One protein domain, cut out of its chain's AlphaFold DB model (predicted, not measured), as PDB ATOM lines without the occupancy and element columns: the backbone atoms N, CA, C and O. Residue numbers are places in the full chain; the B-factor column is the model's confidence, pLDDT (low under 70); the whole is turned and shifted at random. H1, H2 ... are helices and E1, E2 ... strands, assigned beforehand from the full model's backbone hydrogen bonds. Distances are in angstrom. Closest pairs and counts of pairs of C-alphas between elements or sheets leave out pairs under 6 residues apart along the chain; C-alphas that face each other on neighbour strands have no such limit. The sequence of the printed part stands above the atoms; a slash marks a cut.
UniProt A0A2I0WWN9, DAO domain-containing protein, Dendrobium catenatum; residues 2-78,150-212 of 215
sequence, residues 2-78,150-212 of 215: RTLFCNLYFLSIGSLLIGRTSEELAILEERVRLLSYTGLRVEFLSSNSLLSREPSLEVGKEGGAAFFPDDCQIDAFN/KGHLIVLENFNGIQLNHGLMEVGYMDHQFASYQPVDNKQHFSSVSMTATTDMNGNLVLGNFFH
ATOM      1  N   ARG A   2      42.403  36.148  94.635       37.84
ATOM      2  CA  ARG A   2      40.923  36.063  94.759       37.84
ATOM      3  C   ARG A   2      40.307  36.972  95.842       37.84
ATOM      4  O   ARG A   2      39.323  37.640  95.573       37.84
ATOM      5  N   THR A   3      40.918  37.059  97.023       39.97
ATOM      6  CA  THR A   3      40.381  37.835  98.161       39.97
ATOM      7  C   THR A   3      40.503  39.356  97.993       39.97
ATOM      8  O   THR A   3      39.728  40.098  98.579       39.97
ATOM      9  N   LEU A   4      41.447  39.832  97.170       44.25
ATOM     10  CA  LEU A   4      41.606  41.262  96.864       44.25
ATOM     11  C   LEU A   4      40.572  41.753  95.842       44.25
ATOM     12  O   LEU A   4      40.221  42.923  95.861       44.25
ATOM     13  N   PHE A   5      40.067  40.871  94.975       49.19
ATOM     14  CA  PHE A   5      39.066  41.235  93.970       49.19
ATOM     15  C   PHE A   5      37.679  41.463  94.586       49.19
ATOM     16  O   PHE A   5      36.984  42.401  94.207       49.19
ATOM     17  N   CYS A   6      37.306  40.644  95.576       48.44
ATOM     18  CA  CYS A   6      36.013  40.753  96.254       48.44
ATOM     19  C   CYS A   6      35.857  42.083  97.006       48.44
ATOM     20  O   CYS A   6      34.839  42.736  96.849       48.44
ATOM     21  N   ASN A   7      36.872  42.553  97.735       52.28
ATOM     22  CA  ASN A   7      36.709  43.755  98.567       52.28
ATOM     23  C   ASN A   7      36.779  45.089  97.798       52.28
ATOM     24  O   ASN A   7      36.448  46.120  98.369       52.28
ATOM     25  N   LEU A   8      37.244  45.097  96.542       62.94
ATOM     26  CA  LEU A   8      37.403  46.334  95.762       62.94
ATOM     27  C   LEU A   8      36.170  46.694  94.926       62.94
ATOM     28  O   LEU A   8      35.969  47.869  94.637       62.94
ATOM     29  N   TYR A   9      35.366  45.703  94.537       74.31
ATOM     30  CA  TYR A   9      34.253  45.906  93.600       74.31
ATOM     31  C   TYR A   9      32.916  45.352  94.087       74.31
ATOM     32  O   TYR A   9      31.900  45.652  93.464       74.31
ATOM     33  N   PHE A  10      32.914  44.559  95.166       82.06
ATOM     34  CA  PHE A  10      31.711  43.937  95.701       82.06
ATOM     35  C   PHE A  10      31.384  44.478  97.092       82.06
ATOM     36  O   PHE A  10      32.229  44.474  97.987       82.06
ATOM     37  N   LEU A  11      30.130  44.877  97.282       88.19
ATOM     38  CA  LEU A  11      29.548  45.204  98.576       88.19
ATOM     39  C   LEU A  11      28.680  44.029  99.038       88.19
ATOM     40  O   LEU A  11      27.576  43.819  98.537       88.19
ATOM     41  N   SER A  12      29.200  43.230  99.969       90.88
ATOM     42  CA  SER A  12      28.533  42.037 100.512       90.88
ATOM     43  C   SER A  12      27.630  42.387 101.694       90.88
ATOM     44  O   SER A  12      27.961  42.100 102.843       90.88
ATOM     45  N   ILE A  13      26.504  43.031 101.399       93.25
ATOM     46  CA  ILE A  13      25.500  43.442 102.395       93.25
ATOM     47  C   ILE A  13      24.238  42.572 102.373       93.25
ATOM     48  O   ILE A  13      23.335  42.801 103.164       93.25
ATOM     49  N   GLY A  14      24.158  41.574 101.489       95.75
ATOM     50  CA  GLY A  14      22.940  40.799 101.273       95.75
ATOM     51  C   GLY A  14      21.820  41.612 100.618       95.75
ATOM     52  O   GLY A  14      21.937  42.819 100.376       95.75
ATOM     53  N   SER A  15      20.713  40.940 100.312       96.12
ATOM     54  CA  SER A  15      19.538  41.574  99.713       96.12
ATOM     55  C   SER A  15      18.229  41.128 100.363       96.12
ATOM     56  O   SER A  15      18.119  40.029 100.911       96.12
ATOM     57  N   LEU A  16      17.232  42.008 100.309       97.31
ATOM     58  CA  LEU A  16      15.876  41.806 100.797       97.31
ATOM     59  C   LEU A  16      14.896  42.033  99.650       97.31
ATOM     60  O   LEU A  16      14.807  43.130  99.098       97.31
ATOM     61  N   LEU A  17      14.128  40.997  99.329       96.38
ATOM     62  CA  LEU A  17      12.999  41.083  98.416       96.38
ATOM     63  C   LEU A  17      11.705  41.212  99.219       96.38
ATOM     64  O   LEU A  17      11.334  40.281  99.927       96.38
ATOM     65  N   ILE A  18      11.033  42.349  99.098       96.38
ATOM     66  CA  ILE A  18      10.004  42.832 100.020       96.38
ATOM     67  C   ILE A  18       8.610  42.658  99.423       96.38
ATOM     68  O   ILE A  18       8.348  43.115  98.310       96.38
ATOM     69  N   GLY A  19       7.715  42.055 100.203       94.69
ATOM     70  CA  GLY A  19       6.283  41.963  99.931       94.69
ATOM     71  C   GLY A  19       5.478  42.664 101.024       94.69
ATOM     72  O   GLY A  19       5.867  42.679 102.195       94.69
ATOM     73  N   ARG A  20       4.356  43.268 100.641       92.75
ATOM     74  CA  ARG A  20       3.456  44.044 101.509       92.75
ATOM     75  C   ARG A  20       2.032  43.493 101.538       92.75
ATOM     76  O   ARG A  20       1.253  43.921 102.388       92.75
ATOM     77  N   THR A  21       1.683  42.581 100.629       91.00
ATOM     78  CA  THR A  21       0.377  41.904 100.610       91.00
ATOM     79  C   THR A  21       0.518  40.406 100.849       91.00
ATOM     80  O   THR A  21       1.561  39.813 100.572       91.00
ATOM     81  N   SER A  22      -0.550  39.767 101.324       91.69
ATOM     82  CA  SER A  22      -0.570  38.321 101.564       91.69
ATOM     83  C   SER A  22      -0.254  37.507 100.302       91.69
ATOM     84  O   SER A  22       0.379  36.457 100.390       91.69
ATOM     85  N   GLU A  23      -0.652  37.996  99.124       90.69
ATOM     86  CA  GLU A  23      -0.328  37.381  97.834       90.69
ATOM     87  C   GLU A  23       1.177  37.446  97.541       90.69
ATOM     88  O   GLU A  23       1.775  36.440  97.159       90.69
ATOM     89  N   GLU A  24       1.808  38.604  97.761       92.31
ATOM     90  CA  GLU A  24       3.255  38.767  97.593       92.31
ATOM     91  C   GLU A  24       4.036  37.904  98.592       92.31
ATOM     92  O   GLU A  24       5.037  37.288  98.226       92.31
ATOM     93  N   LEU A  25       3.563  37.800  99.837       93.81
ATOM     94  CA  LEU A  25       4.181  36.951 100.855       93.81
ATOM     95  C   LEU A  25       4.128  35.470 100.472       93.81
ATOM     96  O   LEU A  25       5.142  34.786 100.584       93.81
ATOM     97  N   ALA A  26       2.999  34.984  99.950       93.50
ATOM     98  CA  ALA A  26       2.890  33.603  99.481       93.50
ATOM     99  C   ALA A  26       3.889  33.298  98.344       93.50
ATOM    100  O   ALA A  26       4.504  32.230  98.320       93.50
ATOM    101  N   ILE A  27       4.104  34.254  97.428       93.12
ATOM    102  CA  ILE A  27       5.124  34.153  96.369       93.12
ATOM    103  C   ILE A  27       6.532  34.083  96.977       93.12
ATOM    104  O   ILE A  27       7.358  33.272  96.545       93.12
ATOM    105  N   LEU A  28       6.817  34.924  97.976       95.56
ATOM    106  CA  LEU A  28       8.104  34.948  98.667       95.56
ATOM    107  C   LEU A  28       8.387  33.639  99.405       95.56
ATOM    108  O   LEU A  28       9.468  33.082  99.234       95.56
ATOM    109  N   GLU A  29       7.439  33.125 100.184       96.12
ATOM    110  CA  GLU A  29       7.595  31.875 100.935       96.12
ATOM    111  C   GLU A  29       7.875  30.686 100.007       96.12
ATOM    112  O   GLU A  29       8.821  29.925 100.232       96.12
ATOM    113  N   GLU A  30       7.119  30.563  98.912       95.44
ATOM    114  CA  GLU A  30       7.344  29.511  97.918       95.44
ATOM    115  C   GLU A  30       8.721  29.649  97.256       95.44
ATOM    116  O   GLU A  30       9.440  28.663  97.071       95.44
ATOM    117  N   ARG A  31       9.149  30.880  96.957       94.06
ATOM    118  CA  ARG A  31      10.486  31.144  96.415       94.06
ATOM    119  C   ARG A  31      11.588  30.762  97.400       94.06
ATOM    120  O   ARG A  31      12.548  30.107  96.993       94.06
ATOM    121  N   VAL A  32      11.457  31.140  98.671       97.38
ATOM    122  CA  VAL A  32      12.395  30.763  99.742       97.38
ATOM    123  C   VAL A  32      12.488  29.245  99.831       97.38
ATOM    124  O   VAL A  32      13.595  28.708  99.859       97.38
ATOM    125  N   ARG A  33      11.352  28.539  99.780       97.50
ATOM    126  CA  ARG A  33      11.296  27.073  99.808       97.50
ATOM    127  C   ARG A  33      12.032  26.448  98.620       97.50
ATOM    128  O   ARG A  33      12.869  25.567  98.817       97.50
ATOM    129  N   LEU A  34      11.744  26.902  97.398       96.25
ATOM    130  CA  LEU A  34      12.354  26.378  96.171       96.25
ATOM    131  C   LEU A  34      13.863  26.638  96.113       96.25
ATOM    132  O   LEU A  34      14.625  25.733  95.787       96.25
ATOM    133  N   LEU A  35      14.304  27.853  96.444       95.94
ATOM    134  CA  LEU A  35      15.723  28.218  96.407       95.94
ATOM    135  C   LEU A  35      16.507  27.572  97.558       95.94
ATOM    136  O   LEU A  35      17.622  27.102  97.350       95.94
ATOM    137  N   SER A  36      15.907  27.439  98.743       96.19
ATOM    138  CA  SER A  36      16.507  26.656  99.833       96.19
ATOM    139  C   SER A  36      16.732  25.202  99.421       96.19
ATOM    140  O   SER A  36      17.778  24.625  99.709       96.19
ATOM    141  N   TYR A  37      15.779  24.610  98.691       96.06
ATOM    142  CA  TYR A  37      15.892  23.235  98.201       96.06
ATOM    143  C   TYR A  37      17.051  23.041  97.206       96.06
ATOM    144  O   TYR A  37      17.620  21.954  97.138       96.06
ATOM    145  N   THR A  38      17.452  24.082  96.466       95.94
ATOM    146  CA  THR A  38      18.626  24.025  95.574       95.94
ATOM    147  C   THR A  38      19.955  24.276  96.296       95.94
ATOM    148  O   THR A  38      21.008  24.252  95.660       95.94
ATOM    149  N   GLY A  39      19.927  24.480  97.617       95.31
ATOM    150  CA  GLY A  39      21.106  24.717  98.450       95.31
ATOM    151  C   GLY A  39      21.506  26.188  98.575       95.31
ATOM    152  O   GLY A  39      22.557  26.473  99.149       95.31
ATOM    153  N   LEU A  40      20.698  27.126  98.066       96.25
ATOM    154  CA  LEU A  40      20.921  28.551  98.309       96.25
ATOM    155  C   LEU A  40      20.541  28.899  99.747       96.25
ATOM    156  O   LEU A  40      19.500  28.477 100.248       96.25
ATOM    157  N   ARG A  41      21.369  29.713 100.408       97.50
ATOM    158  CA  ARG A  41      21.012  30.269 101.712       97.50
ATOM    159  C   ARG A  41      20.011  31.389 101.495       97.50
ATOM    160  O   ARG A  41      20.363  32.443 100.976       97.50
ATOM    161  N   VAL A  42      18.771  31.141 101.887       97.81
ATOM    162  CA  VAL A  42      17.695  32.120 101.835       97.81
ATOM    163  C   VAL A  42      16.765  31.906 103.027       97.81
ATOM    164  O   VAL A  42      16.513  30.774 103.433       97.81
ATOM    165  N   GLU A  43      16.283  32.995 103.613       97.44
ATOM    166  CA  GLU A  43      15.392  32.990 104.774       97.44
ATOM    167  C   GLU A  43      14.134  33.802 104.460       97.44
ATOM    168  O   GLU A  43      14.215  34.837 103.803       97.44
ATOM    169  N   PHE A  44      12.969  33.361 104.937       98.00
ATOM    170  CA  PHE A  44      11.784  34.213 104.961       98.00
ATOM    171  C   PHE A  44      11.738  34.987 106.279       98.00
ATOM    172  O   PHE A  44      11.800  34.396 107.357       98.00
ATOM    173  N   LEU A  45      11.600  36.306 106.194       97.88
ATOM    174  CA  LEU A  45      11.506  37.213 107.326       97.88
ATOM    175  C   LEU A  45      10.088  37.769 107.432       97.88
ATOM    176  O   LEU A  45       9.613  38.473 106.542       97.88
ATOM    177  N   SER A  46       9.443  37.519 108.570       96.00
ATOM    178  CA  SER A  46       8.213  38.220 108.952       96.00
ATOM    179  C   SER A  46       8.480  39.701 109.233       96.00
ATOM    180  O   SER A  46       9.609  40.069 109.559       96.00
ATOM    181  N   SER A  47       7.436  40.536 109.211       95.88
ATOM    182  CA  SER A  47       7.508  41.970 109.550       95.88
ATOM    183  C   SER A  47       8.337  42.268 110.814       95.88
ATOM    184  O   SER A  47       9.241  43.101 110.791       95.88
ATOM    185  N   ASN A  48       8.125  41.518 111.903       94.12
ATOM    186  CA  ASN A  48       8.865  41.713 113.161       94.12
ATOM    187  C   ASN A  48      10.363  41.383 113.039       94.12
ATOM    188  O   ASN A  48      11.216  42.098 113.575       94.12
ATOM    189  N   SER A  49      10.690  40.292 112.345       95.75
ATOM    190  CA  SER A  49      12.081  39.867 112.137       95.75
ATOM    191  C   SER A  49      12.801  40.827 111.191       95.75
ATOM    192  O   SER A  49      13.970  41.151 111.396       95.75
ATOM    193  N   LEU A  50      12.075  41.324 110.188       96.38
ATOM    194  CA  LEU A  50      12.548  42.302 109.222       96.38
ATOM    195  C   LEU A  50      12.865  43.642 109.889       96.38
ATOM    196  O   LEU A  50      13.960  44.150 109.687       96.38
ATOM    197  N   LEU A  51      11.983  44.154 110.754       95.81
ATOM    198  CA  LEU A  51      12.205  45.402 111.495       95.81
ATOM    199  C   LEU A  51      13.499  45.374 112.324       95.81
ATOM    200  O   LEU A  51      14.183  46.384 112.459       95.81
ATOM    201  N   SER A  52      13.861  44.208 112.862       94.56
ATOM    202  CA  SER A  52      15.100  44.053 113.634       94.56
ATOM    203  C   SER A  52      16.360  44.105 112.760       94.56
ATOM    204  O   SER A  52      17.426  44.476 113.246       94.56
ATOM    205  N   ARG A  53      16.259  43.719 111.481       95.00
ATOM    206  CA  ARG A  53      17.381  43.676 110.524       95.00
ATOM    207  C   ARG A  53      17.495  44.947 109.687       95.00
ATOM    208  O   ARG A  53      18.605  45.380 109.387       95.00
ATOM    209  N   GLU A  54      16.364  45.538 109.331       96.81
ATOM    210  CA  GLU A  54      16.263  46.746 108.518       96.81
ATOM    211  C   GLU A  54      15.318  47.758 109.196       96.81
ATOM    212  O   GLU A  54      14.164  47.901 108.793       96.81
ATOM    213  N   PRO A  55      15.772  48.455 110.258       95.44
ATOM    214  CA  PRO A  55      14.901  49.300 111.083       95.44
ATOM    215  C   PRO A  55      14.289  50.494 110.350       95.44
ATOM    216  O   PRO A  55      13.263  51.018 110.776       95.44
ATOM    217  N   SER A  56      14.923  50.951 109.268       94.44
ATOM    218  CA  SER A  56      14.425  52.059 108.452       94.44
ATOM    219  C   SER A  56      13.383  51.638 107.408       94.44
ATOM    220  O   SER A  56      12.875  52.496 106.689       94.44
ATOM    221  N   LEU A  57      13.055  50.345 107.312       94.31
ATOM    222  CA  LEU A  57      12.080  49.813 106.364       94.31
ATOM    223  C   LEU A  57      10.718  49.569 107.034       94.31
ATOM    224  O   LEU A  57      10.605  48.825 108.006       94.31
ATOM    225  N   GLU A  58       9.656  50.130 106.450       92.06
ATOM    226  CA  GLU A  58       8.273  49.918 106.887       92.06
ATOM    227  C   GLU A  58       7.492  49.081 105.861       92.06
ATOM    228  O   GLU A  58       7.236  49.523 104.740       92.06
ATOM    229  N   VAL A  59       7.062  47.879 106.256       91.69
ATOM    230  CA  VAL A  59       6.294  46.960 105.385       91.69
ATOM    231  C   VAL A  59       4.851  46.731 105.842       91.69
ATOM    232  O   VAL A  59       4.090  46.049 105.162       91.69
ATOM    233  N   GLY A  60       4.440  47.326 106.965       91.25
ATOM    234  CA  GLY A  60       3.157  47.036 107.614       91.25
ATOM    235  C   GLY A  60       3.158  45.700 108.370       91.25
ATOM    236  O   GLY A  60       4.146  44.969 108.385       91.25
ATOM    237  N   LYS A  61       2.047  45.381 109.047       89.06
ATOM    238  CA  LYS A  61       1.944  44.176 109.900       89.06
ATOM    239  C   LYS A  61       1.959  42.871 109.106       89.06
ATOM    240  O   LYS A  61       2.569  41.906 109.549       89.06
ATOM    241  N   GLU A  62       1.331  42.893 107.937       89.12
ATOM    242  CA  GLU A  62       1.211  41.744 107.032       89.12
ATOM    243  C   GLU A  62       2.362  41.674 106.016       89.12
ATOM    244  O   GLU A  62       2.321  40.866 105.101       89.12
ATOM    245  N   GLY A  63       3.370  42.546 106.134       95.06
ATOM    246  CA  GLY A  63       4.524  42.561 105.242       95.06
ATOM    247  C   GLY A  63       5.612  41.559 105.639       95.06
ATOM    248  O   GLY A  63       5.652  41.042 106.760       95.06
ATOM    249  N   GLY A  64       6.547  41.322 104.726       97.19
ATOM    250  CA  GLY A  64       7.672  40.415 104.936       97.19
ATOM    251  C   GLY A  64       8.706  40.505 103.821       97.19
ATOM    252  O   GLY A  64       8.567  41.300 102.888       97.19
ATOM    253  N   ALA A  65       9.762  39.700 103.918       98.00
ATOM    254  CA  ALA A  65      10.802  39.661 102.898       98.00
ATOM    255  C   ALA A  65      11.445  38.279 102.740       98.00
ATOM    256  O   ALA A  65      11.604  37.547 103.712       98.00
ATOM    257  N   ALA A  66      11.895  37.953 101.528       97.88
ATOM    258  CA  ALA A  66      12.913  36.926 101.329       97.88
ATOM    259  C   ALA A  66      14.302  37.561 101.467       97.88
ATOM    260  O   ALA A  66      14.600  38.563 100.816       97.88
ATOM    261  N   PHE A  67      15.139  36.978 102.315       98.00
ATOM    262  CA  PHE A  67      16.469  37.464 102.644       98.00
ATOM    263  C   PHE A  67      17.551  36.579 102.033       98.00
ATOM    264  O   PHE A  67      17.595  35.376 102.293       98.00
ATOM    265  N   PHE A  68      18.445  37.197 101.264       97.25
ATOM    266  CA  PHE A  68      19.564  36.560 100.578       97.25
ATOM    267  C   PHE A  68      20.883  37.071 101.181       97.25
ATOM    268  O   PHE A  68      21.422  38.081 100.724       97.25
ATOM    269  N   PRO A  69      21.426  36.417 102.227       96.50
ATOM    270  CA  PRO A  69      22.628  36.888 102.922       96.50
ATOM    271  C   PRO A  69      23.899  36.859 102.066       96.50
ATOM    272  O   PRO A  69      24.858  37.555 102.385       96.50
ATOM    273  N   ASP A  70      23.926  36.035 101.018       95.12
ATOM    274  CA  ASP A  70      25.087  35.870 100.133       95.12
ATOM    275  C   ASP A  70      25.079  36.818  98.928       95.12
ATOM    276  O   ASP A  70      26.043  36.843  98.157       95.12
ATOM    277  N   ASP A  71      24.014  37.606  98.764       93.94
ATOM    278  CA  ASP A  71      23.935  38.582  97.690       93.94
ATOM    279  C   ASP A  71      24.933  39.723  97.907       93.94
ATOM    280  O   ASP A  71      25.259  40.140  99.024       93.94
ATOM    281  N   CYS A  72      25.422  40.248  96.791       91.62
ATOM    282  CA  CYS A  72      26.362  41.349  96.773       91.62
ATOM    283  C   CYS A  72      26.012  42.330  95.666       91.62
ATOM    284  O   CYS A  72      25.425  41.979  94.641       91.62
ATOM    285  N   GLN A  73      26.407  43.575  95.883       88.44
ATOM    286  CA  GLN A  73      26.299  44.620  94.882       88.44
ATOM    287  C   GLN A  73      27.636  44.840  94.229       88.44
ATOM    288  O   GLN A  73      28.673  44.672  94.861       88.44
ATOM    289  N   ILE A  74      27.598  45.194  92.952       89.38
ATOM    290  CA  ILE A  74      28.788  45.334  92.132       89.38
ATOM    291  C   ILE A  74      28.815  46.748  91.585       89.38
ATOM    292  O   ILE A  74      27.839  47.203  90.985       89.38
ATOM    293  N   ASP A  75      29.957  47.414  91.721       88.56
ATOM    294  CA  ASP A  75      30.222  48.609  90.932       88.56
ATOM    295  C   ASP A  75      30.457  48.193  89.476       88.56
ATOM    296  O   ASP A  75      31.532  47.712  89.098       88.56
ATOM    297  N   ALA A  76      29.413  48.337  88.662       87.44
ATOM    298  CA  ALA A  76      29.431  47.917  87.270       87.44
ATOM    299  C   ALA A  76      30.503  48.655  86.454       87.44
ATOM    300  O   ALA A  76      31.159  48.033  85.618       87.44
ATOM    301  N   PHE A  77      30.717  49.952  86.705       87.56
ATOM    302  CA  PHE A  77      31.670  50.762  85.947       87.56
ATOM    303  C   PHE A  77      33.107  50.339  86.242       87.56
ATOM    304  O   PHE A  77      33.900  50.085  85.333       87.56
ATOM    305  N   ASN A  78      33.432  50.211  87.524       87.81
ATOM    306  CA  ASN A  78      34.755  49.798  87.957       87.81
ATOM    307  C   ASN A  78      35.052  48.339  87.580       87.81
ATOM    308  O   ASN A  78      36.170  48.022  87.168       87.81
ATOM    309  N   LYS A 150      13.509  51.936  79.629       82.50
ATOM    310  CA  LYS A 150      13.910  53.060  80.469       82.50
ATOM    311  C   LYS A 150      13.725  52.706  81.948       82.50
ATOM    312  O   LYS A 150      12.630  52.326  82.358       82.50
ATOM    313  N   GLY A 151      14.784  52.881  82.728       84.50
ATOM    314  CA  GLY A 151      14.753  52.956  84.189       84.50
ATOM    315  C   GLY A 151      15.344  54.291  84.637       84.50
ATOM    316  O   GLY A 151      16.052  54.941  83.861       84.50
ATOM    317  N   HIS A 152      15.037  54.718  85.856       88.56
ATOM    318  CA  HIS A 152      15.677  55.881  86.469       88.56
ATOM    319  C   HIS A 152      16.416  55.441  87.720       88.56
ATOM    320  O   HIS A 152      15.981  54.533  88.427       88.56
ATOM    321  N   LEU A 153      17.526  56.114  87.981       91.69
ATOM    322  CA  LEU A 153      18.339  55.916  89.161       91.69
ATOM    323  C   LEU A 153      18.636  57.296  89.744       91.69
ATOM    324  O   LEU A 153      19.058  58.201  89.024       91.69
ATOM    325  N   ILE A 154      18.342  57.459  91.026       94.38
ATOM    326  CA  ILE A 154      18.587  58.672  91.798       94.38
ATOM    327  C   ILE A 154      19.684  58.332  92.795       94.38
ATOM    328  O   ILE A 154      19.533  57.392  93.571       94.38
ATOM    329  N   VAL A 155      20.773  59.097  92.769       94.31
ATOM    330  CA  VAL A 155      21.847  59.010  93.763       94.31
ATOM    331  C   VAL A 155      21.745  60.223  94.672       94.31
ATOM    332  O   VAL A 155      21.708  61.359  94.199       94.31
ATOM    333  N   LEU A 156      21.669  59.976  95.973       95.00
ATOM    334  CA  LEU A 156      21.672  60.990  97.014       95.00
ATOM    335  C   LEU A 156      23.027  60.944  97.719       95.00
ATOM    336  O   LEU A 156      23.321  60.022  98.484       95.00
ATOM    337  N   GLU A 157      23.850  61.946  97.438       94.31
ATOM    338  CA  GLU A 157      25.177  62.099  98.028       94.31
ATOM    339  C   GLU A 157      25.094  62.765  99.405       94.31
ATOM    340  O   GLU A 157      24.275  63.659  99.625       94.31
ATOM    341  N   ASN A 158      25.970  62.359 100.330       90.19
ATOM    342  CA  ASN A 158      26.054  62.912 101.693       90.19
ATOM    343  C   ASN A 158      24.721  62.888 102.473       90.19
ATOM    344  O   ASN A 158      24.497  63.703 103.370       90.19
ATOM    345  N   PHE A 159      23.825  61.960 102.134       90.81
ATOM    346  CA  PHE A 159      22.538  61.799 102.796       90.81
ATOM    347  C   PHE A 159      22.657  60.832 103.977       90.81
ATOM    348  O   PHE A 159      23.074  59.692 103.811       90.81
ATOM    349  N   ASN A 160      22.260  61.275 105.169       86.62
ATOM    350  CA  ASN A 160      22.318  60.487 106.406       86.62
ATOM    351  C   ASN A 160      20.950  60.329 107.095       86.62
ATOM    352  O   ASN A 160      20.888  59.940 108.260       86.62
ATOM    353  N   GLY A 161      19.853  60.647 106.398       89.62
ATOM    354  CA  GLY A 161      18.502  60.577 106.962       89.62
ATOM    355  C   GLY A 161      17.927  59.159 107.044       89.62
ATOM    356  O   GLY A 161      16.991  58.930 107.803       89.62
ATOM    357  N   ILE A 162      18.469  58.219 106.265       90.94
ATOM    358  CA  ILE A 162      18.065  56.807 106.221       90.94
ATOM    359  C   ILE A 162      19.336  55.968 106.138       90.94
ATOM    360  O   ILE A 162      20.213  56.266 105.327       90.94
ATOM    361  N   GLN A 163      19.417  54.918 106.951       92.00
ATOM    362  CA  GLN A 163      20.482  53.928 106.882       92.00
ATOM    363  C   GLN A 163      19.902  52.634 106.324       92.00
ATOM    364  O   GLN A 163      18.918  52.131 106.857       92.00
ATOM    365  N   LEU A 164      20.518  52.115 105.264       94.75
ATOM    366  CA  LEU A 164      20.183  50.808 104.711       94.75
ATOM    367  C   LEU A 164      21.262  49.809 105.101       94.75
ATOM    368  O   LEU A 164      22.449  50.065 104.882       94.75
ATOM    369  N   ASN A 165      20.851  48.678 105.665       95.31
ATOM    370  CA  ASN A 165      21.766  47.595 106.013       95.31
ATOM    371  C   ASN A 165      21.914  46.573 104.878       95.31
ATOM    372  O   ASN A 165      22.925  45.876 104.834       95.31
ATOM    373  N   HIS A 166      20.936  46.495 103.970       96.31
ATOM    374  CA  HIS A 166      20.895  45.549 102.851       96.31
ATOM    375  C   HIS A 166      20.429  46.233 101.558       96.31
ATOM    376  O   HIS A 166      19.831  47.310 101.580       96.31
ATOM    377  N   GLY A 167      20.640  45.572 100.416       95.69
ATOM    378  CA  GLY A 167      19.998  45.972  99.163       95.69
ATOM    379  C   GLY A 167      18.512  45.612  99.174       95.69
ATOM    380  O   GLY A 167      18.161  44.455  99.374       95.69
ATOM    381  N   LEU A 168      17.635  46.582  98.948       95.69
ATOM    382  CA  LEU A 168      16.184  46.421  99.019       95.69
ATOM    383  C   LEU A 168      15.562  46.384  97.622       95.69
ATOM    384  O   LEU A 168      15.914  47.185  96.752       95.69
ATOM    385  N   MET A 169      14.594  45.494  97.421       94.50
ATOM    386  CA  MET A 169      13.852  45.355  96.171       94.50
ATOM    387  C   MET A 169      12.404  44.956  96.445       94.50
ATOM    388  O   MET A 169      12.155  44.084  97.266       94.50
ATOM    389  N   GLU A 170      11.440  45.553  95.751       92.38
ATOM    390  CA  GLU A 170      10.033  45.137  95.848       92.38
ATOM    391  C   GLU A 170       9.747  43.875  95.016       92.38
ATOM    392  O   GLU A 170      10.323  43.690  93.942       92.38
ATOM    393  N   VAL A 171       8.812  43.028  95.467       88.12
ATOM    394  CA  VAL A 171       8.396  41.799  94.757       88.12
ATOM    395  C   VAL A 171       7.957  42.070  93.321       88.12
ATOM    396  O   VAL A 171       8.333  41.306  92.435       88.12
ATOM    397  N   GLY A 172       7.266  43.183  93.053       79.06
ATOM    398  CA  GLY A 172       6.852  43.563  91.693       79.06
ATOM    399  C   GLY A 172       8.013  43.726  90.698       79.06
ATOM    400  O   GLY A 172       7.810  43.710  89.482       79.06
ATOM    401  N   TYR A 173       9.259  43.821  91.177       67.31
ATOM    402  CA  TYR A 173      10.440  43.756  90.319       67.31
ATOM    403  C   TYR A 173      10.573  42.400  89.602       67.31
ATOM    404  O   TYR A 173      11.178  42.299  88.534       67.31
ATOM    405  N   MET A 174      10.006  41.336  90.169       68.81
ATOM    406  CA  MET A 174      10.092  39.982  89.635       68.81
ATOM    407  C   MET A 174       9.038  39.624  88.587       68.81
ATOM    408  O   MET A 174       9.212  38.610  87.902       68.81
ATOM    409  N   ASP A 175       7.990  40.431  88.406       65.62
ATOM    410  CA  ASP A 175       6.873  40.134  87.488       65.62
ATOM    411  C   ASP A 175       7.319  39.915  86.026       65.62
ATOM    412  O   ASP A 175       6.603  39.347  85.198       65.62
ATOM    413  N   HIS A 176       8.565  40.268  85.711       53.06
ATOM    414  CA  HIS A 176       9.246  39.993  84.451       53.06
ATOM    415  C   HIS A 176       9.478  38.507  84.137       53.06
ATOM    416  O   HIS A 176       9.608  38.176  82.959       53.06
ATOM    417  N   GLN A 177       9.522  37.609  85.131       46.28
ATOM    418  CA  GLN A 177       9.661  36.163  84.875       46.28
ATOM    419  C   GLN A 177       8.322  35.458  84.610       46.28
ATOM    420  O   GLN A 177       8.315  34.416  83.958       46.28
ATOM    421  N   PHE A 178       7.198  36.018  85.068       36.84
ATOM    422  CA  PHE A 178       5.878  35.381  84.970       36.84
ATOM    423  C   PHE A 178       5.011  35.917  83.822       36.84
ATOM    424  O   PHE A 178       4.133  35.205  83.331       36.84
ATOM    425  N   ALA A 179       5.288  37.125  83.319       40.69
ATOM    426  CA  ALA A 179       4.571  37.697  82.175       40.69
ATOM    427  C   ALA A 179       4.793  36.945  80.843       40.69
ATOM    428  O   ALA A 179       4.073  37.188  79.876       40.69
ATOM    429  N   SER A 180       5.762  36.026  80.773       36.66
ATOM    430  CA  SER A 180       6.027  35.175  79.603       36.66
ATOM    431  C   SER A 180       5.162  33.906  79.531       36.66
ATOM    432  O   SER A 180       5.228  33.208  78.522       36.66
ATOM    433  N   TYR A 181       4.335  33.613  80.548       37.25
ATOM    434  CA  TYR A 181       3.558  32.363  80.638       37.25
ATOM    435  C   TYR A 181       2.029  32.522  80.631       37.25
ATOM    436  O   TYR A 181       1.326  31.513  80.644       37.25
ATOM    437  N   GLN A 182       1.487  33.743  80.600       33.78
ATOM    438  CA  GLN A 182       0.034  33.952  80.647       33.78
ATOM    439  C   GLN A 182      -0.542  34.299  79.260       33.78
ATOM    440  O   GLN A 182      -0.018  35.203  78.598       33.78
ATOM    441  N   PRO A 183      -1.615  33.615  78.806       34.50
ATOM    442  CA  PRO A 183      -2.350  34.001  77.610       34.50
ATOM    443  C   PRO A 183      -2.904  35.418  77.764       34.50
ATOM    444  O   PRO A 183      -3.339  35.833  78.837       34.50
ATOM    445  N   VAL A 184      -2.863  36.164  76.667       42.75
ATOM    446  CA  VAL A 184      -3.305  37.552  76.575       42.75
ATOM    447  C   VAL A 184      -4.830  37.599  76.638       42.75
ATOM    448  O   VAL A 184      -5.469  37.610  75.600       42.75
ATOM    449  N   ASP A 185      -5.414  37.644  77.831       40.25
ATOM    450  CA  ASP A 185      -6.774  38.158  77.992       40.25
ATOM    451  C   ASP A 185      -6.931  38.860  79.345       40.25
ATOM    452  O   ASP A 185      -6.599  38.317  80.394       40.25
ATOM    453  N   ASN A 186      -7.424  40.102  79.282       35.84
ATOM    454  CA  ASN A 186      -7.596  41.090  80.359       35.84
ATOM    455  C   ASN A 186      -6.338  41.813  80.872       35.84
ATOM    456  O   ASN A 186      -5.997  41.765  82.052       35.84
ATOM    457  N   LYS A 187      -5.706  42.626  80.014       39.38
ATOM    458  CA  LYS A 187      -4.776  43.673  80.473       39.38
ATOM    459  C   LYS A 187      -5.525  44.968  80.797       39.38
ATOM    460  O   LYS A 187      -5.601  45.876  79.973       39.38
ATOM    461  N   GLN A 188      -6.003  45.104  82.035       36.25
ATOM    462  CA  GLN A 188      -5.943  46.423  82.668       36.25
ATOM    463  C   GLN A 188      -4.455  46.734  82.842       36.25
ATOM    464  O   GLN A 188      -3.795  46.202  83.730       36.25
ATOM    465  N   HIS A 189      -3.901  47.519  81.920       41.62
ATOM    466  CA  HIS A 189      -2.521  47.985  81.970       41.62
ATOM    467  C   HIS A 189      -2.356  48.979  83.126       41.62
ATOM    468  O   HIS A 189      -2.263  50.187  82.916       41.62
ATOM    469  N   PHE A 190      -2.326  48.486  84.362       42.06
ATOM    470  CA  PHE A 190      -1.785  49.272  85.455       42.06
ATOM    471  C   PHE A 190      -0.281  49.368  85.229       42.06
ATOM    472  O   PHE A 190       0.433  48.368  85.240       42.06
ATOM    473  N   SER A 191       0.191  50.583  84.957       52.16
ATOM    474  CA  SER A 191       1.616  50.881  85.024       52.16
ATOM    475  C   SER A 191       2.032  50.735  86.483       52.16
ATOM    476  O   SER A 191       1.855  51.661  87.269       52.16
ATOM    477  N   SER A 192       2.519  49.561  86.871       62.97
ATOM    478  CA  SER A 192       3.200  49.416  88.149       62.97
ATOM    479  C   SER A 192       4.589  50.051  88.043       62.97
ATOM    480  O   SER A 192       5.211  50.118  86.974       62.97
ATOM    481  N   VAL A 193       5.069  50.579  89.159       66.25
ATOM    482  CA  VAL A 193       6.453  51.016  89.324       66.25
ATOM    483  C   VAL A 193       7.002  50.164  90.444       66.25
ATOM    484  O   VAL A 193       6.407  50.127  91.514       66.25
ATOM    485  N   SER A 194       8.098  49.464  90.181       81.25
ATOM    486  CA  SER A 194       8.813  48.721  91.215       81.25
ATOM    487  C   SER A 194      10.084  49.466  91.566       81.25
ATOM    488  O   SER A 194      10.766  49.997  90.676       81.25
ATOM    489  N   MET A 195      10.382  49.516  92.858       89.06
ATOM    490  CA  MET A 195      11.514  50.251  93.394       89.06
ATOM    491  C   MET A 195      12.607  49.325  93.922       89.06
ATOM    492  O   MET A 195      12.379  48.198  94.364       89.06
ATOM    493  N   THR A 196      13.822  49.851  93.861       93.12
ATOM    494  CA  THR A 196      15.018  49.298  94.492       93.12
ATOM    495  C   THR A 196      15.673  50.404  95.300       93.12
ATOM    496  O   THR A 196      15.639  51.568  94.891       93.12
ATOM    497  N   ALA A 197      16.254  50.062  96.440       94.75
ATOM    498  CA  ALA A 197      16.984  51.003  97.275       94.75
ATOM    499  C   ALA A 197      18.241  50.336  97.817       94.75
ATOM    500  O   ALA A 197      18.188  49.202  98.279       94.75
ATOM    501  N   THR A 198      19.378  51.014  97.744       94.44
ATOM    502  CA  THR A 198      20.636  50.483  98.264       94.44
ATOM    503  C   THR A 198      21.674  51.570  98.498       94.44
ATOM    504  O   THR A 198      21.402  52.735  98.248       94.44
ATOM    505  N   THR A 199      22.868  51.205  98.951       92.62
ATOM    506  CA  THR A 199      24.041  52.071  98.998       92.62
ATOM    507  C   THR A 199      25.072  51.684  97.938       92.62
ATOM    508  O   THR A 199      25.246  50.509  97.625       92.62
ATOM    509  N   ASP A 200      25.746  52.673  97.351       90.38
ATOM    510  CA  ASP A 200      26.905  52.417  96.490       90.38
ATOM    511  C   ASP A 200      28.186  52.166  97.315       90.38
ATOM    512  O   ASP A 200      28.193  52.238  98.545       90.38
ATOM    513  N   MET A 201      29.305  51.899  96.631       87.56
ATOM    514  CA  MET A 201      30.605  51.654  97.275       87.56
ATOM    515  C   MET A 201      31.145  52.863  98.065       87.56
ATOM    516  O   MET A 201      32.043  52.696  98.887       87.56
ATOM    517  N   ASN A 202      30.619  54.070  97.823       87.12
ATOM    518  CA  ASN A 202      30.975  55.294  98.544       87.12
ATOM    519  C   ASN A 202      30.008  55.584  99.707       87.12
ATOM    520  O   ASN A 202      30.200  56.562 100.431       87.12
ATOM    521  N   GLY A 203      28.979  54.752  99.895       88.75
ATOM    522  CA  GLY A 203      27.941  54.936 100.905       88.75
ATOM    523  C   GLY A 203      26.827  55.902 100.497       88.75
ATOM    524  O   GLY A 203      26.023  56.273 101.350       88.75
ATOM    525  N   ASN A 204      26.743  56.314  99.227       92.56
ATOM    526  CA  ASN A 204      25.634  57.141  98.750       92.56
ATOM    527  C   ASN A 204      24.360  56.306  98.645       92.56
ATOM    528  O   ASN A 204      24.408  55.159  98.201       92.56
ATOM    529  N   LEU A 205      23.211  56.893  98.980       94.56
ATOM    530  CA  LEU A 205      21.917  56.230  98.824       94.56
ATOM    531  C   LEU A 205      21.507  56.238  97.347       94.56
ATOM    532  O   LEU A 205      21.423  57.287  96.713       94.56
ATOM    533  N   VAL A 206      21.213  55.060  96.815       94.00
ATOM    534  CA  VAL A 206      20.817  54.815  95.433       94.00
ATOM    535  C   VAL A 206      19.389  54.292  95.410       94.00
ATOM    536  O   VAL A 206      19.095  53.238  95.969       94.00
ATOM    537  N   LEU A 207      18.502  55.011  94.728       93.88
ATOM    538  CA  LEU A 207      17.112  54.621  94.513       93.88
ATOM    539  C   LEU A 207      16.888  54.366  93.024       93.88
ATOM    540  O   LEU A 207      17.069  55.265  92.204       93.88
ATOM    541  N   GLY A 208      16.489  53.152  92.668       90.75
ATOM    542  CA  GLY A 208      16.194  52.762  91.292       90.75
ATOM    543  C   GLY A 208      14.709  52.506  91.088       90.75
ATOM    544  O   GLY A 208      14.049  51.958  91.970       90.75
ATOM    545  N   ASN A 209      14.181  52.856  89.915       84.06
ATOM    546  CA  ASN A 209      12.830  52.486  89.515       84.06
ATOM    547  C   ASN A 209      12.773  51.808  88.147       84.06
ATOM    548  O   ASN A 209      13.610  52.026  87.264       84.06
ATOM    549  N   PHE A 210      11.725  51.006  87.975       70.06
ATOM    550  CA  PHE A 210      11.430  50.311  86.732       70.06
ATOM    551  C   PHE A 210       9.960  50.519  86.372       70.06
ATOM    552  O   PHE A 210       9.065  50.159  87.132       70.06
ATOM    553  N   PHE A 211       9.712  51.126  85.206       61.28
ATOM    554  CA  PHE A 211       8.363  51.409  84.708       61.28
ATOM    555  C   PHE A 211       7.798  50.216  83.949       61.28
ATOM    556  O   PHE A 211       8.358  49.815  82.923       61.28
ATOM    557  N   HIS A 212       6.697  49.633  84.420       56.09
ATOM    558  CA  HIS A 212       5.964  48.571  83.723       56.09
ATOM    559  C   HIS A 212       5.070  49.157  82.621       56.09
ATOM    560  O   HIS A 212       3.848  49.158  82.709       56.09
TER     561      HIS A 212
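AT A GLANCE: This is residues 2 to 78 and 150 to 212 of the 215 residues of the protein "DAO domain-containing protein" of Dendrobium catenatum (UniProt A0A2I0WWN9). One long, twisted sheet of seven strands makes a wall, with H2 over one face and H3 over the other at its E2 and E3 end, while E7 and E4 at the other end have no helix over them. The loop of residues 177 to 188 sticks out, and H1 lies off the sheet, farthest of the elements from the mean of the C-alphas. The printed part has 140 residues, with four named helices and seven named strands in the order H1 E1 H2 E2 H3 E3 E4 E5 H4 E6 E7. The sheet is mixed, in the order E2 E3 E1 E5 E6 E7 E4, and the class is mixed, helices and strands. The whole is compact, with a radius of gyration of the C-alphas of 16.2 A and spans of 50 by 34 by 33 A.

IN THESE COORDINATES: H1, residues 2 to 9, begins at C-alpha 2 (40.923, 36.063, 94.759) and is 11.9 A long. E1, residues 15 to 19, spans 13.3 A. H2, residues 22 to 37, is the longest helix, 22.6 A. E2 is residues 43 to 46, H3 residues 47 to 53, and E3 residues 64 to 68. After the cut come E4, residues 151 to 156, 16.6 A, E5, residues 167 to 170, and H4, residues 171 to 174. E6, residues 193 to 199, is 20.1 A long, and E7, residues 205 to 211, 20.2 A, ends at C-alpha 211 (8.363, 51.409, 84.708).

HOW THE PARTS SIT: E1 and E5 are parallel neighbours, with N 16 and O 167 within hydrogen-bond range at 2.8 A. The other neighbour pairs are antiparallel: for instance, between E1 and E3 N 17 and O 66 are within hydrogen-bond range at 2.9 A, and between E2 and E3 N 45 and O 65 are within hydrogen-bond range at 2.8 A. E6 and E7 form a hairpin, with N 206 and O 198 at 2.7 A. E1, H2 and E2 form a split strand-helix-strand unit, two strands running the same way with E3 between them, its crossover right-handed. H2 is on the sheet at a height of 8.7 A and runs along E3, at 22 degrees on the local plane; the closest C-alphas, Leu 28 and Ala 66, are 5.8 A apart. H3 is on the other face at 8.6 A, giving three layers, helices on both faces. H4, on the face opposite to H3, is over none of the strands; its height is 4.5 A, only just above the sheet's level. H1 is not on the sheet. Each O i to N i+4 pair is within range in H2 and H3, but 0 of 4 in H1, with 1 of 5 O i to N i+3 pairs; H4 is too short for such a pair.

THE WHOLE: The C-alphas of Leu 4 and Asp 185, the two farthest apart, are 52.0 A from each other. Residues 79 to 149 are not printed, and C-alphas 78 and 150 are 22.4 A apart across the cut. The link from H4 to E6 is long, 18 residues. The mean pLDDT of the printed part is 83.0; residues 2 to 8, 173 to 193 and 211 to 212 are under 70.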